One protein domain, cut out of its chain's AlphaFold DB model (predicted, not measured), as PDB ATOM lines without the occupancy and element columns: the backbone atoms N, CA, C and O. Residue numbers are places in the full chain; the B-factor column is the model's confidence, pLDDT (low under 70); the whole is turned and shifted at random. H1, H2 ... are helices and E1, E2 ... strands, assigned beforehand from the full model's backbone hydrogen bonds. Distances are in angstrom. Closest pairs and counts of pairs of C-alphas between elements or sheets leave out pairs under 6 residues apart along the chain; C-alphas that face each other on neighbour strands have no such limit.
ATOM      1  N   TYR A  15      26.210  46.316  33.458       83.75
ATOM      2  CA  TYR A  15      26.608  45.063  32.843       83.75
ATOM      3  C   TYR A  15      25.870  44.895  31.523       83.75
ATOM      4  O   TYR A  15      24.656  45.078  31.464       83.75
ATOM      5  N   MET A  16      26.591  44.516  30.476       88.12
ATOM      6  CA  MET A  16      26.034  44.260  29.154       88.12
ATOM      7  C   MET A  16      26.364  42.835  28.714       88.12
ATOM      8  O   MET A  16      27.513  42.407  28.823       88.12
ATOM      9  N   TRP A  17      25.392  42.110  28.168       89.62
ATOM     10  CA  TRP A  17      25.634  40.837  27.480       89.62
ATOM     11  C   TRP A  17      24.785  40.735  26.219       89.62
ATOM     12  O   TRP A  17      23.760  41.394  26.091       89.62
ATOM     13  N   VAL A  18      25.223  39.898  25.281       87.50
ATOM     14  CA  VAL A  18      24.495  39.625  24.041       87.50
ATOM     15  C   VAL A  18      23.963  38.201  24.100       87.50
ATOM     16  O   VAL A  18      24.701  37.270  24.444       87.50
ATOM     17  N   ASP A  19      22.679  38.029  23.815       88.31
ATOM     18  CA  ASP A  19      22.067  36.704  23.771       88.31
ATOM     19  C   ASP A  19      22.395  35.946  22.472       88.31
ATOM     20  O   ASP A  19      23.051  36.451  21.562       88.31
ATOM     21  N   SER A  20      21.944  34.693  22.370       84.81
ATOM     22  CA  SER A  20      22.136  33.884  21.158       84.81
ATOM     23  C   SER A  20      21.399  34.430  19.933       84.81
ATOM     24  O   SER A  20      21.656  33.971  18.826       84.81
ATOM     25  N   THR A  21      20.474  35.373  20.124       88.44
ATOM     26  CA  THR A  21      19.739  36.049  19.049       88.44
ATOM     27  C   THR A  21      20.395  37.361  18.618       88.44
ATOM     28  O   THR A  21      19.912  38.003  17.690       88.44
ATOM     29  N   GLY A  22      21.512  37.748  19.247       86.12
ATOM     30  CA  GLY A  22      22.229  38.984  18.940       86.12
ATOM     31  C   GLY A  22      21.654  40.230  19.619       86.12
ATOM     32  O   GLY A  22      22.089  41.336  19.309       86.12
ATOM     33  N   VAL A  23      20.702  40.085  20.547       84.88
ATOM     34  CA  VAL A  23      20.119  41.213  21.284       84.88
ATOM     35  C   VAL A  23      21.003  41.554  22.479       84.88
ATOM     36  O   VAL A  23      21.372  40.681  23.268       84.88
ATOM     37  N   ALA A  24      21.340  42.837  22.609       89.00
ATOM     38  CA  ALA A  24      22.076  43.363  23.750       89.00
ATOM     39  C   ALA A  24      21.131  43.606  24.934       89.00
ATOM     40  O   ALA A  24      20.134  44.321  24.818       89.00
ATOM     41  N   HIS A  25      21.478  43.030  26.077       86.81
ATOM     42  CA  HIS A  25      20.794  43.201  27.352       86.81
ATOM     43  C   HIS A  25      21.679  43.990  28.307       86.81
ATOM     44  O   HIS A  25      22.904  43.857  28.277       86.81
ATOM     45  N   TYR A  26      21.041  44.786  29.162       87.94
ATOM     46  CA  TYR A  26      21.702  45.643  30.139       87.94
ATOM     47  C   TYR A  26      21.115  45.386  31.522       87.94
ATOM     48  O   TYR A  26      19.895  45.303  31.669       87.94
ATOM     49  N   ALA A  27      21.974  45.289  32.530       85.12
ATOM     50  CA  ALA A  27      21.567  45.182  33.923       85.12
ATOM     51  C   ALA A  27      22.435  46.065  34.808       85.12
ATOM     52  O   ALA A  27      23.628  46.232  34.558       85.12
ATOM     53  N   ASN A  28      21.845  46.566  35.889       83.62
ATOM     54  CA  ASN A  28      22.565  47.376  36.875       83.62
ATOM     55  C   ASN A  28      23.119  46.523  38.024       83.62
ATOM     56  O   ASN A  28      23.763  47.038  38.936       83.62
ATOM     57  N   LYS A  29      22.813  45.221  38.024       78.38
ATOM     58  CA  LYS A  29      23.163  44.295  39.097       78.38
ATOM     59  C   LYS A  29      23.628  42.971  38.516       78.38
ATOM     60  O   LYS A  29      22.992  42.414  37.626       78.38
ATOM     61  N   GLU A  30      24.707  42.428  39.065       75.81
ATOM     62  CA  GLU A  30      25.321  41.207  38.533       75.81
ATOM     63  C   GLU A  30      24.411  39.969  38.651       75.81
ATOM     64  O   GLU A  30      24.473  39.056  37.831       75.81
ATOM     65  N   TYR A  31      23.535  39.925  39.659       82.62
ATOM     66  CA  TYR A  31      22.609  38.805  39.858       82.62
ATOM     67  C   TYR A  31      21.435  38.791  38.867       82.62
ATOM     68  O   TYR A  31      20.760  37.772  38.747       82.62
ATOM     69  N   GLU A  32      21.180  39.899  38.162       83.75
ATOM     70  CA  GLU A  32      20.175  39.962  37.090       83.75
ATOM     71  C   GLU A  32      20.686  39.297  35.804       83.75
ATOM     72  O   GLU A  32      19.908  38.976  34.907       83.75
ATOM     73  N   ILE A  33      21.995  39.038  35.728       83.94
ATOM     74  CA  ILE A  33      22.632  38.380  34.596       83.94
ATOM     75  C   ILE A  33      22.427  36.866  34.722       83.94
ATOM     76  O   ILE A  33      22.888  36.252  35.693       83.94
ATOM     77  N   PRO A  34      21.820  36.208  33.718       85.25
ATOM     78  CA  PRO A  34      21.705  34.759  33.726       85.25
ATOM     79  C   PRO A  34      23.087  34.094  33.774       85.25
ATOM     80  O   PRO A  34      24.002  34.487  33.048       85.25
ATOM     81  N   ALA A  35      23.226  33.023  34.564       86.00
ATOM     82  CA  ALA A  35      24.503  32.326  34.781       86.00
ATOM     83  C   ALA A  35      25.227  31.931  33.477       86.00
ATOM     84  O   ALA A  35      26.452  31.947  33.412       86.00
ATOM     85  N   ARG A  36      24.464  31.638  32.417       84.44
ATOM     86  CA  ARG A  36      24.979  31.267  31.089       84.44
ATOM     87  C   ARG A  36      25.733  32.394  30.379       84.44
ATOM     88  O   ARG A  36      26.543  32.111  29.501       84.44
ATOM     89  N   PHE A  37      25.453  33.646  30.731       83.19
ATOM     90  CA  PHE A  37      26.061  34.820  30.111       83.19
ATOM     91  C   PHE A  37      27.135  35.467  30.974       83.19
ATOM     92  O   PHE A  37      27.895  36.253  30.428       83.19
ATOM     93  N   LYS A  38      27.271  35.103  32.258       79.56
ATOM     94  CA  LYS A  38      28.252  35.696  33.187       79.56
ATOM     95  C   LYS A  38      29.687  35.729  32.649       79.56
ATOM     96  O   LYS A  38      30.396  36.699  32.870       79.56
ATOM     97  N   THR A  39      30.098  34.714  31.892       80.06
ATOM     98  CA  THR A  39      31.436  34.634  31.274       80.06
ATOM     99  C   THR A  39      31.617  35.515  30.034       80.06
ATOM    100  O   THR A  39      32.737  35.669  29.560       80.06
ATOM    101  N   LYS A  40      30.532  36.080  29.493       79.38
ATOM    102  CA  LYS A  40      30.496  36.921  28.283       79.38
ATOM    103  C   LYS A  40      30.033  38.355  28.569       79.38
ATOM    104  O   LYS A  40      29.749  39.103  27.637       79.38
ATOM    105  N   VAL A  41      29.899  38.724  29.843       85.38
ATOM    106  CA  VAL A  41      29.467  40.062  30.252       85.38
ATOM    107  C   VAL A  41      30.593  41.059  30.039       85.38
ATOM    108  O   VAL A  41      31.735  40.819  30.422       85.38
ATOM    109  N   LYS A  42      30.243  42.220  29.496       80.50
ATOM    110  CA  LYS A  42      31.110  43.391  29.425       80.50
ATOM    111  C   LYS A  42      30.603  44.454  30.393       80.50
ATOM    112  O   LYS A  42      29.429  44.815  30.362       80.50
ATOM    113  N   ILE A  43      31.491  44.964  31.240       80.38
ATOM    114  CA  ILE A  43      31.195  46.079  32.145       80.38
ATOM    115  C   ILE A  43      31.447  47.377  31.374       80.38
ATOM    116  O   ILE A  43      32.538  47.571  30.837       80.38
ATOM    117  N   LEU A  44      30.434  48.237  31.270       74.38
ATOM    118  CA  LEU A  44      30.519  49.474  30.479       74.38
ATOM    119  C   LEU A  44      31.084  50.650  31.275       74.38
ATOM    120  O   LEU A  44      31.835  51.454  30.731       74.38
ATOM    121  N   TYR A  45      30.758  50.718  32.564       69.06
ATOM    122  CA  TYR A  45      31.223  51.761  33.472       69.06
ATOM    123  C   TYR A  45      31.741  51.102  34.748       69.06
ATOM    124  O   TYR A  45      30.982  50.942  35.706       69.06
ATOM    125  N   PRO A  46      33.000  50.630  34.750       64.81
ATOM    126  CA  PRO A  46      33.619  50.158  35.977       64.81
ATOM    127  C   PRO A  46      33.806  51.340  36.930       64.81
ATOM    128  O   PRO A  46      34.182  52.439  36.512       64.81
ATOM    129  N   GLU A  47      33.547  51.117  38.215       58.81
ATOM    130  CA  GLU A  47      33.901  52.085  39.246       58.81
ATOM    131  C   GLU A  47      35.423  52.327  39.190       58.81
ATOM    132  O   GLU A  47      36.176  51.364  39.006       58.81
ATOM    133  N   PRO A  48      35.919  53.571  39.338       57.88
ATOM    134  CA  PRO A  48      37.357  53.862  39.307       57.88
ATOM    135  C   PRO A  48      38.184  53.005  40.281       57.88
ATOM    136  O   PRO A  48      39.354  52.727  40.016       57.88
ATOM    137  N   SER A  49      37.554  52.540  41.360       60.09
ATOM    138  CA  SER A  49      38.068  51.602  42.363       60.09
ATOM    139  C   SER A  49      38.443  50.230  41.783       60.09
ATOM    140  O   SER A  49      39.476  49.669  42.147       60.09
ATOM    141  N   ASP A  50      37.659  49.721  40.828       56.53
ATOM    142  CA  ASP A  50      37.782  48.364  40.271       56.53
ATOM    143  C   ASP A  50      38.572  48.292  38.963       56.53
ATOM    144  O   ASP A  50      38.925  47.203  38.498       56.53
ATOM    145  N   ILE A  51      38.932  49.442  38.382       55.97
ATOM    146  CA  ILE A  51      39.753  49.509  37.163       55.97
ATOM    147  C   ILE A  51      41.083  48.763  37.365       55.97
ATOM    148  O   ILE A  51      41.556  48.084  36.455       55.97
ATOM    149  N   ARG A  52      41.667  48.811  38.572       53.62
ATOM    150  CA  ARG A  52      42.922  48.103  38.879       53.62
ATOM    151  C   ARG A  52      42.763  46.577  38.932       53.62
ATOM    152  O   ARG A  52      43.684  45.875  38.524       53.62
ATOM    153  N   SER A  53      41.610  46.063  39.362       53.59
ATOM    154  CA  SER A  53      41.317  44.617  39.374       53.59
ATOM    155  C   SER A  53      40.945  44.090  37.984       53.59
ATOM    156  O   SER A  53      41.370  43.001  37.591       53.59
ATOM    157  N   LEU A  54      40.212  44.879  37.191       55.88
ATOM    158  CA  LEU A  54      39.852  44.506  35.820       55.88
ATOM    159  C   LEU A  54      41.062  44.477  34.879       55.88
ATOM    160  O   LEU A  54      41.113  43.606  34.012       55.88
ATOM    161  N   LEU A  55      42.062  45.349  35.066       55.78
ATOM    162  CA  LEU A  55      43.286  45.315  34.253       55.78
ATOM    163  C   LEU A  55      44.098  44.022  34.434       55.78
ATOM    164  O   LEU A  55      44.616  43.505  33.448       55.78
ATOM    165  N   ASN A  56      44.167  43.470  35.650       48.66
ATOM    166  CA  ASN A  56      44.865  42.199  35.887       48.66
ATOM    167  C   ASN A  56      44.130  41.006  35.257       48.66
ATOM    168  O   ASN A  56      44.767  40.072  34.783       48.66
ATOM    169  N   THR A  57      42.796  41.056  35.184       51.62
ATOM    170  CA  THR A  57      41.988  39.977  34.581       51.62
ATOM    171  C   THR A  57      41.906  40.096  33.051       51.62
ATOM    172  O   THR A  57      41.746  39.100  32.346       51.62
ATOM    173  N   ALA A  58      42.061  41.310  32.510       51.22
ATOM    174  CA  ALA A  58      42.079  41.571  31.070       51.22
ATOM    175  C   ALA A  58      43.342  41.040  30.362       51.22
ATOM    176  O   ALA A  58      43.325  40.903  29.140       51.22
ATOM    177  N   GLN A  59      44.414  40.710  31.096       47.75
ATOM    178  CA  GLN A  59      45.603  40.076  30.513       47.75
ATOM    179  C   GLN A  59      45.432  38.568  30.259       47.75
ATOM    180  O   GLN A  59      46.053  38.047  29.338       47.75
ATOM    181  N   GLU A  60      44.552  37.865  30.984       46.84
ATOM    182  CA  GLU A  60      44.294  36.429  30.748       46.84
ATOM    183  C   GLU A  60      43.197  36.152  29.707       46.84
ATOM    184  O   GLU A  60      43.085  35.037  29.200       46.84
TER     185      GLU A  60
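Overview. This is residues 15 to 60 of the 114 residues of an uncharacterized protein of Desulfuromonadales bacterium (UniProt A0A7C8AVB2). With little regular structure, this is a small hairpin of strands E1 and E2, from which a long stretch folds back beside E1 and leads out to a free arm ending in helix H1. The 46 printed residues, 16 in named elements, hold E1, E2 and H1 in that order, mixed in class, with an antiparallel sheet E1 - E2. The whole is only just loose, close to compact, with a radius of gyration of the C-alphas of 11.5 A and spans of 32 by 23 by 16 A.

Arrangement. Look first at the hairpin of E1, residues 15 to 18, and E2, residues 24 to 27, antiparallel at 155 degrees. N 15 and O 27 are within hydrogen-bond range at 2.8 A. Residues 42 to 43 pair antiparallel with residues 15 to 16. H1, residues 51 to 58, is apart from E1; 3 of its 4 O i to N i+4 pairs are within hydrogen-bond range.

Along the chain. Find C-alpha 15 at (26.608, 45.063, 32.843); E1 runs 10.6 A, E2 10.3 A. H1 runs 10.3 A to C-alpha 58 at (42.079, 41.571, 31.070).

Size, cuts and confidence. The printed part has no cut. The link from E2 to H1 is long, 23 residues. Residues 45 to 60 are under pLDDT 70.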